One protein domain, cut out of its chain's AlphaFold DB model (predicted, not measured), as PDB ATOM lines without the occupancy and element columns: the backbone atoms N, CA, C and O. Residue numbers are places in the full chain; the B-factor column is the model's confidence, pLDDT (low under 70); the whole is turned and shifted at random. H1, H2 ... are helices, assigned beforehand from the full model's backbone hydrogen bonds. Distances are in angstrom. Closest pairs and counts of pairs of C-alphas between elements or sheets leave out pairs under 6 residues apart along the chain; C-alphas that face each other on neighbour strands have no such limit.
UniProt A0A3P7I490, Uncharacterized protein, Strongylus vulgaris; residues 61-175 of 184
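What this domain is: This is residues 61 to 175 of the 184 residues of an uncharacterized protein of Strongylus vulgaris (UniProt A0A3P7I490). Two long helices, H1 and H4, pack on each other at a slant and run opposite ways, and the two short helices H2 and H3 lie in a loop-rich part, where H2 packs on the first turn of H4. The long link from H1 to H2 swings away from this body, and its residues 97 to 102 and 110 to 121 stick out. The printed part has 115 residues with four named helices, H1 to H4 in chain order, and no named strand; the class is all helix, though under half of the residues, 56, are in named elements. The whole is loose, with a radius of gyration of the C-alphas of 18.1 A, and elongated, spanning 53 by 30 by 29 A.

Where its parts are: Find C-alpha 68 at (-29.728, 31.366, 25.555); from there H1, residues 68 to 93, runs 38.1 A to C-alpha 93 at (-50.028, -0.635, 21.604). Further on come H2, residues 127 to 131, and H3, residues 138 to 141. H4, residues 153 to 173, runs 31.0 A to C-alpha 173 at (-27.417, 30.631, 9.414).

How they stand to each other: Look first at Arg 76 and Arg 161, whose C-alphas, 6.0 A apart, are the closest of H1 and H4. These helices touch and run opposite ways at a steep tilt of 39 degrees. H2 and H4 only just touch, with 3 pairs of C-alphas within 8 A, the closest those of Lys 128 and Cys 155, 5.9 A apart; H4 does so with residues 154 to 155 alone. H1 and H2 are near each other, with 6 pairs of C-alphas within 10 A. H3 touches no helix. In H1 and H2 every O i to N i+4 pair is within hydrogen-bond range, in H4 14 of 17; H3 is too short for such a pair.

The domain as a whole: The C-alphas of Gly 66 and Glu 113 are the two farthest apart, 55.4 A. The printed part has no cut. The links H1 to H2 and H3 to H4 are long, with 33 and 11 residues. The model's pLDDT is under 70 at residues 93 to 123, 140 and 172 to 175.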
ATOM      1  N   PRO A  61     -18.028  20.228  27.745       93.81
ATOM      2  CA  PRO A  61     -17.578  21.417  28.478       93.81
ATOM      3  C   PRO A  61     -18.717  22.426  28.692       93.81
ATOM      4  O   PRO A  61     -18.753  23.154  29.676       93.81
ATOM      5  N   PHE A  62     -19.717  22.423  27.804       95.25
ATOM      6  CA  PHE A  62     -20.879  23.311  27.870       95.25
ATOM      7  C   PHE A  62     -22.081  22.700  28.606       95.25
ATOM      8  O   PHE A  62     -23.179  23.256  28.528       95.25
ATOM      9  N   LYS A  63     -21.914  21.582  29.335       92.25
ATOM     10  CA  LYS A  63     -23.006  20.884  30.051       92.25
ATOM     11  C   LYS A  63     -23.841  21.841  30.911       92.25
ATOM     12  O   LYS A  63     -25.072  21.809  30.852       92.25
ATOM     13  N   ASN A  64     -23.177  22.770  31.598       94.06
ATOM     14  CA  ASN A  64     -23.800  23.746  32.498       94.06
ATOM     15  C   ASN A  64     -23.855  25.171  31.915       94.06
ATOM     16  O   ASN A  64     -24.175  26.116  32.622       94.06
ATOM     17  N   CYS A  65     -23.587  25.354  30.616       95.25
ATOM     18  CA  CYS A  65     -23.583  26.684  30.001       95.25
ATOM     19  C   CYS A  65     -24.959  27.377  30.095       95.25
ATOM     20  O   CYS A  65     -25.956  26.837  29.611       95.25
ATOM     21  N   GLY A  66     -25.012  28.585  30.657       94.94
ATOM     22  CA  GLY A  66     -26.242  29.366  30.828       94.94
ATOM     23  C   GLY A  66     -26.691  30.176  29.605       94.94
ATOM     24  O   GLY A  66     -27.688  30.887  29.698       94.94
ATOM     25  N   CYS A  67     -25.992  30.104  28.465       94.19
ATOM     26  CA  CYS A  67     -26.343  30.932  27.309       94.19
ATOM     27  C   CYS A  67     -27.706  30.551  26.708       94.19
ATOM     28  O   CYS A  67     -28.119  29.386  26.742       94.19
ATOM     29  N   GLU A  68     -28.372  31.526  26.092       93.06
ATOM     30  CA  GLU A  68     -29.728  31.366  25.555       93.06
ATOM     31  C   GLU A  68     -29.827  30.211  24.557       93.06
ATOM     32  O   GLU A  68     -30.702  29.347  24.610       93.06
ATOM     33  N   LYS A  69     -28.815  30.104  23.705       91.12
ATOM     34  CA  LYS A  69     -28.735  29.049  22.714       91.12
ATOM     35  C   LYS A  69     -28.662  27.639  23.333       91.12
ATOM     36  O   LYS A  69     -29.257  26.698  22.807       91.12
ATOM     37  N   CYS A  70     -27.957  27.481  24.455       94.00
ATOM     38  CA  CYS A  70     -27.886  26.218  25.190       94.00
ATOM     39  C   CYS A  70     -29.183  25.921  25.957       94.00
ATOM     40  O   CYS A  70     -29.561  24.750  26.056       94.00
ATOM     41  N   LYS A  71     -29.907  26.942  26.439       94.88
ATOM     42  CA  LYS A  71     -31.250  26.768  27.022       94.88
ATOM     43  C   LYS A  71     -32.229  26.167  26.008       94.88
ATOM     44  O   LYS A  71     -32.854  25.154  26.318       94.88
ATOM     45  N   LEU A  72     -32.256  26.675  24.772       93.81
ATOM     46  CA  LEU A  72     -33.096  26.129  23.691       93.81
ATOM     47  C   LEU A  72     -32.780  24.653  23.386       93.81
ATOM     48  O   LEU A  72     -33.681  23.827  23.224       93.81
ATOM     49  N   VAL A  73     -31.493  24.284  23.343       94.50
ATOM     50  CA  VAL A  73     -31.074  22.886  23.131       94.50
ATOM     51  C   VAL A  73     -31.524  21.986  24.288       94.50
ATOM     52  O   VAL A  73     -31.957  20.858  24.037       94.50
ATOM     53  N   ARG A  74     -31.457  22.458  25.541       94.81
ATOM     54  CA  ARG A  74     -31.945  21.703  26.709       94.81
ATOM     55  C   ARG A  74     -33.455  21.501  26.666       94.81
ATOM     56  O   ARG A  74     -33.896  20.362  26.794       94.81
ATOM     57  N   GLN A  75     -34.222  22.558  26.405       94.62
ATOM     58  CA  GLN A  75     -35.681  22.478  26.259       94.62
ATOM     59  C   GLN A  75     -36.074  21.460  25.182       94.62
ATOM     60  O   GLN A  75     -36.867  20.552  25.426       94.62
ATOM     61  N   ARG A  76     -35.423  21.517  24.014       94.62
ATOM     62  CA  ARG A  76     -35.638  20.545  22.937       94.62
ATOM     63  C   ARG A  76     -35.339  19.110  23.375       94.62
ATOM     64  O   ARG A  76     -36.088  18.204  23.021       94.62
ATOM     65  N   ARG A  77     -34.235  18.878  24.098       93.06
ATOM     66  CA  ARG A  77     -33.861  17.542  24.601       93.06
ATOM     67  C   ARG A  77     -34.882  17.009  25.604       93.06
ATOM     68  O   ARG A  77     -35.229  15.837  25.504       93.06
ATOM     69  N   SER A  78     -35.379  17.858  26.504       94.31
ATOM     70  CA  SER A  78     -36.450  17.507  27.446       94.31
ATOM     71  C   SER A  78     -37.705  17.052  26.692       94.31
ATOM     72  O   SER A  78     -38.151  15.922  26.876       94.31
ATOM     73  N   ILE A  79     -38.176  17.841  25.720       93.56
ATOM     74  CA  ILE A  79     -39.349  17.472  24.914       93.56
ATOM     75  C   ILE A  79     -39.103  16.191  24.105       93.56
ATOM     76  O   ILE A  79     -39.978  15.332  24.023       93.56
ATOM     77  N   MET A  80     -37.916  16.023  23.511       91.25
ATOM     78  CA  MET A  80     -37.581  14.790  22.791       91.25
ATOM     79  C   MET A  80     -37.585  13.564  23.705       91.25
ATOM     80  O   MET A  80     -38.028  12.509  23.263       91.25
ATOM     81  N   SER A  81     -37.116  13.684  24.950       92.31
ATOM     82  CA  SER A  81     -37.174  12.598  25.932       92.31
ATOM     83  C   SER A  81     -38.623  12.171  26.181       92.31
ATOM     84  O   SER A  81     -38.948  10.994  26.017       92.31
ATOM     85  N   THR A  82     -39.514  13.137  26.424       92.06
ATOM     86  CA  THR A  82     -40.955  12.888  26.572       92.06
ATOM     87  C   THR A  82     -41.549  12.236  25.321       92.06
ATOM     88  O   THR A  82     -42.244  11.229  25.422       92.06
ATOM     89  N   GLN A  83     -41.222  12.733  24.122       88.69
ATOM     90  CA  GLN A  83     -41.698  12.152  22.858       88.69
ATOM     91  C   GLN A  83     -41.203  10.720  22.623       88.69
ATOM     92  O   GLN A  83     -41.931   9.912  22.053       88.69
ATOM     93  N   ILE A  84     -39.969  10.395  23.018       88.94
ATOM     94  CA  ILE A  84     -39.425   9.035  22.901       88.94
ATOM     95  C   ILE A  84     -40.185   8.087  23.826       88.94
ATOM     96  O   ILE A  84     -40.534   6.991  23.392       88.94
ATOM     97  N   ARG A  85     -40.467   8.508  25.065       88.81
ATOM     98  CA  ARG A  85     -41.272   7.726  26.010       88.81
ATOM     99  C   ARG A  85     -42.666   7.448  25.441       88.81
ATOM    100  O   ARG A  85     -43.013   6.283  25.274       88.81
ATOM    101  N   LEU A  86     -43.375   8.496  25.011       86.81
ATOM    102  CA  LEU A  86     -44.702   8.376  24.390       86.81
ATOM    103  C   LEU A  86     -44.690   7.464  23.158       86.81
ATOM    104  O   LEU A  86     -45.581   6.642  22.977       86.81
ATOM    105  N   ARG A  87     -43.665   7.568  22.301       84.31
ATOM    106  CA  ARG A  87     -43.541   6.700  21.124       84.31
ATOM    107  C   ARG A  87     -43.371   5.236  21.514       84.31
ATOM    108  O   ARG A  87     -44.023   4.395  20.919       84.31
ATOM    109  N   ARG A  88     -42.515   4.935  22.493       83.88
ATOM    110  CA  ARG A  88     -42.307   3.559  22.970       83.88
ATOM    111  C   ARG A  88     -43.577   2.978  23.589       83.88
ATOM    112  O   ARG A  88     -43.844   1.799  23.403       83.88
ATOM    113  N   GLU A  89     -44.360   3.793  24.292       82.69
ATOM    114  CA  GLU A  89     -45.673   3.400  24.818       82.69
ATOM    115  C   GLU A  89     -46.674   3.130  23.689       82.69
ATOM    116  O   GLU A  89     -47.336   2.098  23.691       82.69
ATOM    117  N   GLN A  90     -46.742   4.007  22.682       76.00
ATOM    118  CA  GLN A  90     -47.583   3.804  21.501       76.00
ATOM    119  C   GLN A  90     -47.166   2.554  20.716       76.00
ATOM    120  O   GLN A  90     -48.019   1.760  20.354       76.00
ATOM    121  N   ASP A  91     -45.875   2.336  20.470       72.19
ATOM    122  CA  ASP A  91     -45.390   1.196  19.681       72.19
ATOM    123  C   ASP A  91     -45.662  -0.154  20.377       72.19
ATOM    124  O   ASP A  91     -45.831  -1.160  19.695       72.19
ATOM    125  N   LYS A  92     -45.794  -0.178  21.714       71.44
ATOM    126  CA  LYS A  92     -46.316  -1.347  22.448       71.44
ATOM    127  C   LYS A  92     -47.801  -1.608  22.183       71.44
ATOM    128  O   LYS A  92     -48.203  -2.766  22.223       71.44
ATOM    129  N   ARG A  93     -48.595  -0.555  21.955       59.56
ATOM    130  CA  ARG A  93     -50.028  -0.635  21.604       59.56
ATOM    131  C   ARG A  93     -50.266  -0.945  20.126       59.56
ATOM    132  O   ARG A  93     -51.338  -1.401  19.784       59.56
ATOM    133  N   PHE A  94     -49.297  -0.659  19.260       55.78
ATOM    134  CA  PHE A  94     -49.364  -0.911  17.816       55.78
ATOM    135  C   PHE A  94     -48.365  -2.000  17.401       55.78
ATOM    136  O   PHE A  94     -47.675  -1.835  16.391       55.78
ATOM    137  N   GLN A  95     -48.188  -3.049  18.219       47.75
ATOM    138  CA  GLN A  95     -47.203  -4.095  17.937       47.75
ATOM    139  C   GLN A  95     -47.371  -4.604  16.503       47.75
ATOM    140  O   GLN A  95     -48.466  -4.916  16.052       47.75
ATOM    141  N   ARG A  96     -46.253  -4.617  15.771       46.72
ATOM    142  CA  ARG A  96     -46.177  -5.106  14.396       46.72
ATOM    143  C   ARG A  96     -46.411  -6.613  14.404       46.72
ATOM    144  O   ARG A  96     -45.456  -7.367  14.566       46.72
ATOM    145  N   THR A  97     -47.650  -7.045  14.231       41.84
ATOM    146  CA  THR A  97     -47.942  -8.414  13.815       41.84
ATOM    147  C   THR A  97     -47.593  -8.538  12.330       41.84
ATOM    148  O   THR A  97     -47.798  -7.616  11.537       41.84
ATOM    149  N   THR A  98     -46.998  -9.661  11.932       43.91
ATOM    150  CA  THR A  98     -46.844 -10.018  10.509       43.91
ATOM    151  C   THR A  98     -48.171 -10.481   9.905       43.91
ATOM    152  O   THR A  98     -48.305 -10.541   8.686       43.91
ATOM    153  N   ASN A  99     -49.150 -10.780  10.763       38.97
ATOM    154  CA  ASN A  99     -50.490 -11.210  10.415       38.97
ATOM    155  C   ASN A  99     -51.453 -10.013  10.438       38.97
ATOM    156  O   ASN A  99     -51.650  -9.386  11.481       38.97
ATOM    157  N   VAL A 100     -52.048  -9.694   9.285       48.84
ATOM    158  CA  VAL A 100     -52.943  -8.531   9.101       48.84
ATOM    159  C   VAL A 100     -54.192  -8.636   9.984       48.84
ATOM    160  O   VAL A 100     -54.667  -7.626  10.492       48.84
ATOM    161  N   SER A 101     -54.684  -9.854  10.213       51.31
ATOM    162  CA  SER A 101     -55.890 -10.139  11.003       51.31
ATOM    163  C   SER A 101     -55.714  -9.929  12.511       51.31
ATOM    164  O   SER A 101     -56.698  -9.787  13.225       51.31
ATOM    165  N   GLU A 102     -54.470  -9.922  12.991       44.25
ATOM    166  CA  GLU A 102     -54.116  -9.732  14.406       44.25
ATOM    167  C   GLU A 102     -53.685  -8.284  14.697       44.25
ATOM    168  O   GLU A 102     -53.331  -7.950  15.826       44.25
ATOM    169  N   ALA A 103     -53.673  -7.417  13.679       50.22
ATOM    170  CA  ALA A 103     -53.296  -6.025  13.842       50.22
ATOM    171  C   ALA A 103     -54.452  -5.233  14.470       50.22
ATOM    172  O   ALA A 103     -55.505  -5.073  13.856       50.22
ATOM    173  N   ASP A 104     -54.214  -4.641  15.642       43.72
ATOM    174  CA  ASP A 104     -55.193  -3.791  16.339       43.72
ATOM    175  C   ASP A 104     -55.661  -2.579  15.502       43.72
ATOM    176  O   ASP A 104     -56.687  -1.973  15.811       43.72
ATOM    177  N   VAL A 105     -54.923  -2.196  14.445       52.06
ATOM    178  CA  VAL A 105     -55.273  -1.079  13.553       52.06
ATOM    179  C   VAL A 105     -54.919  -1.383  12.095       52.06
ATOM    180  O   VAL A 105     -53.744  -1.452  11.727       52.06
ATOM    181  N   ILE A 106     -55.944  -1.473  11.246       47.84
ATOM    182  CA  ILE A 106     -55.822  -1.613   9.788       47.84
ATOM    183  C   ILE A 106     -55.707  -0.208   9.158       47.84
ATOM    184  O   ILE A 106     -56.575   0.635   9.394       47.84
ATOM    185  N   PRO A 107     -54.662   0.098   8.361       50.00
ATOM    186  CA  PRO A 107     -54.584   1.355   7.616       50.00
ATOM    187  C   PRO A 107     -55.729   1.445   6.597       50.00
ATOM    188  O   PRO A 107     -55.827   0.607   5.709       50.00
ATOM    189  N   LEU A 108     -56.568   2.480   6.689       51.41
ATOM    190  CA  LEU A 108     -57.830   2.586   5.936       51.41
ATOM    191  C   LEU A 108     -57.687   2.787   4.406       51.41
ATOM    192  O   LEU A 108     -58.692   2.957   3.734       51.41
ATOM    193  N   ASN A 109     -56.471   2.784   3.842       55.12
ATOM    194  CA  ASN A 109     -56.219   3.132   2.434       55.12
ATOM    195  C   ASN A 109     -55.224   2.177   1.746       55.12
ATOM    196  O   ASN A 109     -54.168   2.592   1.272       55.12
ATOM    197  N   THR A 110     -55.560   0.892   1.659       46.62
ATOM    198  CA  THR A 110     -54.869  -0.041   0.752       46.62
ATOM    199  C   THR A 110     -55.825  -0.559  -0.315       46.62
ATOM    200  O   THR A 110     -56.370  -1.650  -0.195       46.62
ATOM    201  N   VAL A 111     -55.977   0.214  -1.391       40.34
ATOM    202  CA  VAL A 111     -56.158  -0.361  -2.729       40.34
ATOM    203  C   VAL A 111     -54.826  -0.128  -3.436       40.34
ATOM    204  O   VAL A 111     -54.461   1.008  -3.729       40.34
ATOM    205  N   PHE A 112     -54.031  -1.190  -3.564       49.31
ATOM    206  CA  PHE A 112     -52.744  -1.166  -4.255       49.31
ATOM    207  C   PHE A 112     -52.975  -1.332  -5.757       49.31
ATOM    208  O   PHE A 112     -53.575  -2.322  -6.163       49.31
ATOM    209  N   GLU A 113     -52.391  -0.449  -6.567       41.84
ATOM    210  CA  GLU A 113     -51.914  -0.828  -7.896       41.84
ATOM    211  C   GLU A 113     -50.412  -0.563  -8.003       41.84
ATOM    212  O   GLU A 113     -49.842   0.322  -7.361       41.84
ATOM    213  N   THR A 114     -49.773  -1.462  -8.736       53.03
ATOM    214  CA  THR A 114     -48.353  -1.789  -8.723       53.03
ATOM    215  C   THR A 114     -47.474  -0.821  -9.512       53.03
ATOM    216  O   THR A 114     -47.899  -0.230 -10.495       53.03
ATOM    217  N   ASP A 115     -46.193  -0.832  -9.126       48.59
ATOM    218  CA  ASP A 115     -45.003  -0.471  -9.911       48.59
ATOM    219  C   ASP A 115     -44.470   0.970  -9.781       48.59
ATOM    220  O   ASP A 115     -44.908   1.895 -10.463       48.59
ATOM    221  N   LYS A 116     -43.488   1.133  -8.874       45.66
ATOM    222  CA  LYS A 116     -42.317   2.039  -8.952       45.66
ATOM    223  C   LYS A 116     -41.438   1.863  -7.704       45.66
ATOM    224  O   LYS A 116     -41.852   2.141  -6.581       45.66
ATOM    225  N   ARG A 117     -40.210   1.374  -7.900       50.94
ATOM    226  CA  ARG A 117     -39.263   0.943  -6.848       50.94
ATOM    227  C   ARG A 117     -38.377   2.064  -6.268       50.94
ATOM    228  O   ARG A 117     -37.349   1.748  -5.681       50.94
ATOM    229  N   ASP A 118     -38.788   3.334  -6.350       45.34
ATOM    230  CA  ASP A 118     -37.979   4.480  -5.878       45.34
ATOM    231  C   ASP A 118     -38.596   5.291  -4.711       45.34
ATOM    232  O   ASP A 118     -37.957   6.193  -4.169       45.34
ATOM    233  N   ASP A 119     -39.791   4.935  -4.223       44.78
ATOM    234  CA  ASP A 119     -40.529   5.716  -3.208       44.78
ATOM    235  C   ASP A 119     -40.442   5.171  -1.764       44.78
ATOM    236  O   ASP A 119     -41.292   5.446  -0.913       44.78
ATOM    237  N   ILE A 120     -39.368   4.456  -1.409       50.16
ATOM    238  CA  ILE A 120     -39.148   3.966  -0.024       50.16
ATOM    239  C   ILE A 120     -39.054   5.132   0.992       50.16
ATOM    240  O   ILE A 120     -39.220   4.948   2.199       50.16
ATOM    241  N   ASN A 121     -38.867   6.367   0.517       50.72
ATOM    242  CA  ASN A 121     -38.818   7.577   1.342       50.72
ATOM    243  C   ASN A 121     -40.200   8.173   1.707       50.72
ATOM    244  O   ASN A 121     -40.252   9.210   2.372       50.72
ATOM    245  N   MET A 122     -41.322   7.563   1.295       54.78
ATOM    246  CA  MET A 122     -42.636   8.233   1.297       54.78
ATOM    247  C   MET A 122     -43.732   7.599   2.180       54.78
ATOM    248  O   MET A 122     -44.877   8.034   2.122       54.78
ATOM    249  N   CYS A 123     -43.429   6.658   3.079       55.06
ATOM    250  CA  CYS A 123     -44.462   6.049   3.937       55.06
ATOM    251  C   CYS A 123     -44.200   6.284   5.430       55.06
ATOM    252  O   CYS A 123     -43.676   5.423   6.132       55.06
ATOM    253  N   TYR A 124     -44.581   7.460   5.945       71.56
ATOM    254  CA  TYR A 124     -44.647   7.687   7.392       71.56
ATOM    255  C   TYR A 124     -46.000   8.248   7.831       71.56
ATOM    256  O   TYR A 124     -46.597   9.107   7.175       71.56
ATOM    257  N   PHE A 125     -46.481   7.749   8.970       83.62
ATOM    258  CA  PHE A 125     -47.773   8.123   9.531       83.62
ATOM    259  C   PHE A 125     -47.787   9.558  10.058       83.62
ATOM    260  O   PHE A 125     -46.778  10.125  10.500       83.62
ATOM    261  N   CYS A 126     -48.974  10.146  10.060       86.88
ATOM    262  CA  CYS A 126     -49.234  11.399  10.726       86.88
ATOM    263  C   CYS A 126     -49.047  11.263  12.228       86.88
ATOM    264  O   CYS A 126     -49.800  10.562  12.898       86.88
ATOM    265  N   GLN A 127     -48.084  11.995  12.778       87.38
ATOM    266  CA  GLN A 127     -47.853  11.948  14.216       87.38
ATOM    267  C   GLN A 127     -49.029  12.527  15.025       87.38
ATOM    268  O   GLN A 127     -49.276  12.033  16.116       87.38
ATOM    269  N   LYS A 128     -49.757  13.532  14.507       90.25
ATOM    270  CA  LYS A 128     -50.926  14.082  15.215       90.25
ATOM    271  C   LYS A 128     -52.054  13.050  15.278       90.25
ATOM    272  O   LYS A 128     -52.480  12.728  16.373       90.25
ATOM    273  N   CYS A 129     -52.433  12.430  14.157       88.50
ATOM    274  CA  CYS A 129     -53.411  11.331  14.171       88.50
ATOM    275  C   CYS A 129     -52.956  10.167  15.061       88.50
ATOM    276  O   CYS A 129     -53.741   9.691  15.875       88.50
ATOM    277  N   LYS A 130     -51.672   9.778  14.992       87.12
ATOM    278  CA  LYS A 130     -51.130   8.689  15.821       87.12
ATOM    279  C   LYS A 130     -51.283   8.970  17.321       87.12
ATOM    280  O   LYS A 130     -51.561   8.049  18.080       87.12
ATOM    281  N   ASN A 131     -51.139  10.225  17.752       89.44
ATOM    282  CA  ASN A 131     -51.368  10.613  19.147       89.44
ATOM    283  C   ASN A 131     -52.822  10.409  19.603       89.44
ATOM    284  O   ASN A 131     -53.060  10.168  20.780       89.44
ATOM    285  N   HIS A 132     -53.777  10.455  18.677       87.81
ATOM    286  CA  HIS A 132     -55.193  10.190  18.933       87.81
ATOM    287  C   HIS A 132     -55.600   8.740  18.629       87.81
ATOM    288  O   HIS A 132     -56.782   8.423  18.625       87.81
ATOM    289  N   GLY A 133     -54.636   7.846  18.381       83.75
ATOM    290  CA  GLY A 133     -54.905   6.434  18.101       83.75
ATOM    291  C   GLY A 133     -55.191   6.107  16.633       83.75
ATOM    292  O   GLY A 133     -55.361   4.939  16.310       83.75
ATOM    293  N   ILE A 134     -55.189   7.098  15.734       83.44
ATOM    294  CA  ILE A 134     -55.546   6.916  14.321       83.44
ATOM    295  C   ILE A 134     -54.287   6.885  13.445       83.44
ATOM    296  O   ILE A 134     -53.455   7.797  13.476       83.44
ATOM    297  N   LEU A 135     -54.140   5.857  12.608       82.75
ATOM    298  CA  LEU A 135     -53.018   5.733  11.675       82.75
ATOM    299  C   LEU A 135     -53.403   6.233  10.278       82.75
ATOM    300  O   LEU A 135     -54.001   5.513   9.492       82.75
ATOM    301  N   MET A 136     -52.990   7.459   9.951       76.94
ATOM    302  CA  MET A 136     -53.165   8.049   8.617       76.94
ATOM    303  C   MET A 136     -51.822   8.291   7.940       76.94
ATOM    304  O   MET A 136     -50.886   8.796   8.571       76.94
ATOM    305  N   TRP A 137     -51.712   7.993   6.647       78.19
ATOM    306  CA  TRP A 137     -50.526   8.338   5.862       78.19
ATOM    307  C   TRP A 137     -50.379   9.848   5.742       78.19
ATOM    308  O   TRP A 137     -51.325  10.577   5.438       78.19
ATOM    309  N   LYS A 138     -49.177  10.367   6.008       79.19
ATOM    310  CA  LYS A 138     -48.992  11.819   6.064       79.19
ATOM    311  C   LYS A 138     -49.119  12.495   4.695       79.19
ATOM    312  O   LYS A 138     -49.558  13.644   4.672       79.19
ATOM    313  N   LYS A 139     -48.717  11.830   3.602       75.94
ATOM    314  CA  LYS A 139     -48.714  12.409   2.247       75.94
ATOM    315  C   LYS A 139     -50.113  12.891   1.853       75.94
ATOM    316  O   LYS A 139     -50.253  14.050   1.473       75.94
ATOM    317  N   ASP A 140     -51.127  12.061   2.082       69.81
ATOM    318  CA  ASP A 140     -52.451  12.268   1.486       69.81
ATOM    319  C   ASP A 140     -53.416  13.045   2.390       69.81
ATOM    320  O   ASP A 140     -54.264  13.781   1.901       69.81
ATOM    321  N   HIS A 141     -53.253  12.986   3.717       82.38
ATOM    322  CA  HIS A 141     -54.211  13.622   4.638       82.38
ATOM    323  C   HIS A 141     -53.721  14.956   5.252       82.38
ATOM    324  O   HIS A 141     -54.424  15.548   6.066       82.38
ATOM    325  N   LYS A 142     -52.528  15.478   4.899       81.31
ATOM    326  CA  LYS A 142     -51.931  16.660   5.576       81.31
ATOM    327  C   LYS A 142     -52.868  17.878   5.642       81.31
ATOM    328  O   LYS A 142     -52.844  18.585   6.647       81.31
ATOM    329  N   ARG A 143     -53.626  18.154   4.574       84.88
ATOM    330  CA  ARG A 143     -54.549  19.304   4.488       84.88
ATOM    331  C   ARG A 143     -55.894  19.043   5.172       84.88
ATOM    332  O   ARG A 143     -56.511  19.987   5.642       84.88
ATOM    333  N   ASN A 144     -56.283  17.777   5.287       87.56
ATOM    334  CA  ASN A 144     -57.588  17.333   5.777       87.56
ATOM    335  C   ASN A 144     -57.467  16.659   7.153       87.56
ATOM    336  O   ASN A 144     -58.319  15.880   7.561       87.56
ATOM    337  N   CYS A 145     -56.365  16.905   7.860       87.62
ATOM    338  CA  CYS A 145     -56.123  16.316   9.165       87.62
ATOM    339  C   CYS A 145     -57.063  16.944  10.193       87.62
ATOM    340  O   CYS A 145     -56.898  18.113  10.539       87.62
ATOM    341  N   GLU A 146     -57.980  16.149  10.735       90.31
ATOM    342  CA  GLU A 146     -58.898  16.557  11.809       90.31
ATOM    343  C   GLU A 146     -58.145  17.135  13.016       90.31
ATOM    344  O   GLU A 146     -58.552  18.121  13.626       90.31
ATOM    345  N   TYR A 147     -56.966  16.581  13.308       93.44
ATOM    346  CA  TYR A 147     -56.120  17.022  14.414       93.44
ATOM    347  C   TYR A 147     -55.099  18.099  14.024       93.44
ATOM    348  O   TYR A 147     -54.203  18.392  14.819       93.44
ATOM    349  N   ALA A 148     -55.189  18.710  12.835       91.56
ATOM    350  CA  ALA A 148     -54.233  19.726  12.376       91.56
ATOM    351  C   ALA A 148     -54.045  20.847  13.409       91.56
ATOM    352  O   ALA A 148     -52.908  21.216  13.722       91.56
ATOM    353  N   ASN A 149     -55.156  21.296  13.996       93.06
ATOM    354  CA  ASN A 149     -55.219  22.378  14.976       93.06
ATOM    355  C   ASN A 149     -55.420  21.887  16.417       93.06
ATOM    356  O   ASN A 149     -55.667  22.699  17.304       93.06
ATOM    357  N   CYS A 150     -55.306  20.579  16.669       94.44
ATOM    358  CA  CYS A 150     -55.465  20.033  18.015       94.44
ATOM    359  C   CYS A 150     -54.414  20.606  18.984       94.44
ATOM    360  O   CYS A 150     -53.233  20.701  18.626       94.44
ATOM    361  N   ARG A 151     -54.873  20.935  20.202       95.06
ATOM    362  CA  ARG A 151     -54.115  21.506  21.332       95.06
ATOM    363  C   ARG A 151     -54.045  20.575  22.547       95.06
ATOM    364  O   ARG A 151     -53.937  21.019  23.682       95.06
ATOM    365  N   CYS A 152     -54.177  19.265  22.335       94.75
ATOM    366  CA  CYS A 152     -53.916  18.318  23.415       94.75
ATOM    367  C   CYS A 152     -52.417  18.312  23.753       94.75
ATOM    368  O   CYS A 152     -51.578  18.601  22.892       94.75
ATOM    369  N   GLU A 153     -52.069  17.895  24.970       92.69
ATOM    370  CA  GLU A 153     -50.682  17.894  25.454       92.69
ATOM    371  C   GLU A 153     -49.711  17.191  24.489       92.69
ATOM    372  O   GLU A 153     -48.630  17.696  24.183       92.69
ATOM    373  N   GLN A 154     -50.107  16.039  23.934       90.94
ATOM    374  CA  GLN A 154     -49.258  15.274  23.016       90.94
ATOM    375  C   GLN A 154     -49.023  15.994  21.676       90.94
ATOM    376  O   GLN A 154     -47.934  15.893  21.098       90.94
ATOM    377  N   CYS A 155     -50.027  16.707  21.158       93.38
ATOM    378  CA  CYS A 155     -49.926  17.478  19.917       93.38
ATOM    379  C   CYS A 155     -49.127  18.772  20.121       93.38
ATOM    380  O   CYS A 155     -48.253  19.078  19.303       93.38
ATOM    381  N   ASP A 156     -49.322  19.459  21.245       94.94
ATOM    382  CA  ASP A 156     -48.578  20.671  21.589       94.94
ATOM    383  C   ASP A 156     -47.097  20.388  21.862       94.94
ATOM    384  O   ASP A 156     -46.229  21.157  21.436       94.94
ATOM    385  N   LEU A 157     -46.762  19.234  22.453       92.88
ATOM    386  CA  LEU A 157     -45.370  18.780  22.570       92.88
ATOM    387  C   LEU A 157     -44.680  18.685  21.198       92.88
ATOM    388  O   LEU A 157     -43.497  19.015  21.059       92.88
ATOM    389  N   ILE A 158     -45.387  18.231  20.160       92.19
ATOM    390  CA  ILE A 158     -44.841  18.132  18.798       92.19
ATOM    391  C   ILE A 158     -44.638  19.510  18.190       92.19
ATOM    392  O   ILE A 158     -43.577  19.769  17.610       92.19
ATOM    393  N   ASP A 159     -45.630  20.382  18.309       94.12
ATOM    394  CA  ASP A 159     -45.576  21.712  17.717       94.12
ATOM    395  C   ASP A 159     -44.513  22.580  18.399       94.12
ATOM    396  O   ASP A 159     -43.702  23.205  17.707       94.12
ATOM    397  N   THR A 160     -44.397  22.497  19.725       93.44
ATOM    398  CA  THR A 160     -43.342  23.152  20.511       93.44
ATOM    399  C   THR A 160     -41.956  22.671  20.085       93.44
ATOM    400  O   THR A 160     -41.067  23.473  19.790       93.44
ATOM    401  N   ARG A 161     -41.759  21.354  19.937       93.94
ATOM    402  CA  ARG A 161     -40.500  20.790  19.425       93.94
ATOM    403  C   ARG A 161     -40.168  21.305  18.027       93.94
ATOM    404  O   ARG A 161     -39.018  21.656  17.764       93.94
ATOM    405  N   ARG A 162     -41.153  21.348  17.123       92.94
ATOM    406  CA  ARG A 162     -40.975  21.870  15.756       92.94
ATOM    407  C   ARG A 162     -40.626  23.356  15.768       92.94
ATOM    408  O   ARG A 162     -39.820  23.777  14.943       92.94
ATOM    409  N   ALA A 163     -41.201  24.143  16.676       92.88
ATOM    410  CA  ALA A 163     -40.835  25.544  16.858       92.88
ATOM    411  C   ALA A 163     -39.375  25.680  17.309       92.88
ATOM    412  O   ALA A 163     -38.600  26.376  16.652       92.88
ATOM    413  N   LEU A 164     -38.958  24.935  18.337       91.69
ATOM    414  CA  LEU A 164     -37.570  24.935  18.814       91.69
ATOM    415  C   LEU A 164     -36.566  24.513  17.731       91.69
ATOM    416  O   LEU A 164     -35.506  25.127  17.610       91.69
ATOM    417  N   ASP A 165     -36.896  23.513  16.907       90.38
ATOM    418  CA  ASP A 165     -36.069  23.125  15.755       90.38
ATOM    419  C   ASP A 165     -35.835  24.307  14.798       90.38
ATOM    420  O   ASP A 165     -34.704  24.521  14.351       90.38
ATOM    421  N   ARG A 166     -36.883  25.095  14.506       92.12
ATOM    422  CA  ARG A 166     -36.779  26.291  13.653       92.12
ATOM    423  C   ARG A 166     -35.895  27.360  14.292       92.12
ATOM    424  O   ARG A 166     -35.019  27.887  13.611       92.12
ATOM    425  N   HIS A 167     -36.067  27.633  15.588       89.50
ATOM    426  CA  HIS A 167     -35.239  28.608  16.311       89.50
ATOM    427  C   HIS A 167     -33.758  28.211  16.317       89.50
ATOM    428  O   HIS A 167     -32.888  29.028  16.007       89.50
ATOM    429  N   ILE A 168     -33.459  26.938  16.589       87.81
ATOM    430  CA  ILE A 168     -32.083  26.432  16.590       87.81
ATOM    431  C   ILE A 168     -31.479  26.493  15.183       87.81
ATOM    432  O   ILE A 168     -30.313  26.869  15.058       87.81
ATOM    433  N   LYS A 169     -32.239  26.167  14.125       87.12
ATOM    434  CA  LYS A 169     -31.766  26.280  12.733       87.12
ATOM    435  C   LYS A 169     -31.441  27.731  12.368       87.12
ATOM    436  O   LYS A 169     -30.306  27.996  11.990       87.12
ATOM    437  N   LYS A 170     -32.370  28.667  12.597       82.31
ATOM    438  CA  LYS A 170     -32.179  30.101  12.308       82.31
ATOM    439  C   LYS A 170     -30.944  30.679  13.012       82.31
ATOM    440  O   LYS A 170     -30.229  31.494  12.445       82.31
ATOM    441  N   SER A 171     -30.648  30.217  14.230       72.50
ATOM    442  CA  SER A 171     -29.470  30.667  14.988       72.50
ATOM    443  C   SER A 171     -28.110  30.238  14.404       72.50
ATOM    444  O   SER A 171     -27.080  30.733  14.872       72.50
ATOM    445  N   LYS A 172     -28.093  29.308  13.435       68.50
ATOM    446  CA  LYS A 172     -26.881  28.819  12.752       68.50
ATOM    447  C   LYS A 172     -26.555  29.622  11.499       68.50
ATOM    448  O   LYS A 172     -25.388  29.928  11.288       68.50
ATOM    449  N   ASP A 173     -27.576  29.981  10.723       60.09
ATOM    450  CA  ASP A 173     -27.417  30.631   9.414       60.09
ATOM    451  C   ASP A 173     -26.784  32.035   9.536       60.09
ATOM    452  O   ASP A 173     -26.160  32.523   8.607       60.09
ATOM    453  N   MET A 174     -26.851  32.655  10.719       58.88
ATOM    454  CA  MET A 174     -26.224  33.955  11.007       58.88
ATOM    455  C   MET A 174     -24.727  33.877  11.377       58.88
ATOM    456  O   MET A 174     -24.129  34.910  11.659       58.88
ATOM    457  N   LYS A 175     -24.115  32.683  11.472       55.09
ATOM    458  CA  LYS A 175     -22.739  32.525  12.001       55.09
ATOM    459  C   LYS A 175     -21.811  31.652  11.147       55.09
ATOM    460  O   LYS A 175     -20.714  31.336  11.598       55.09
TER     461      LYS A 175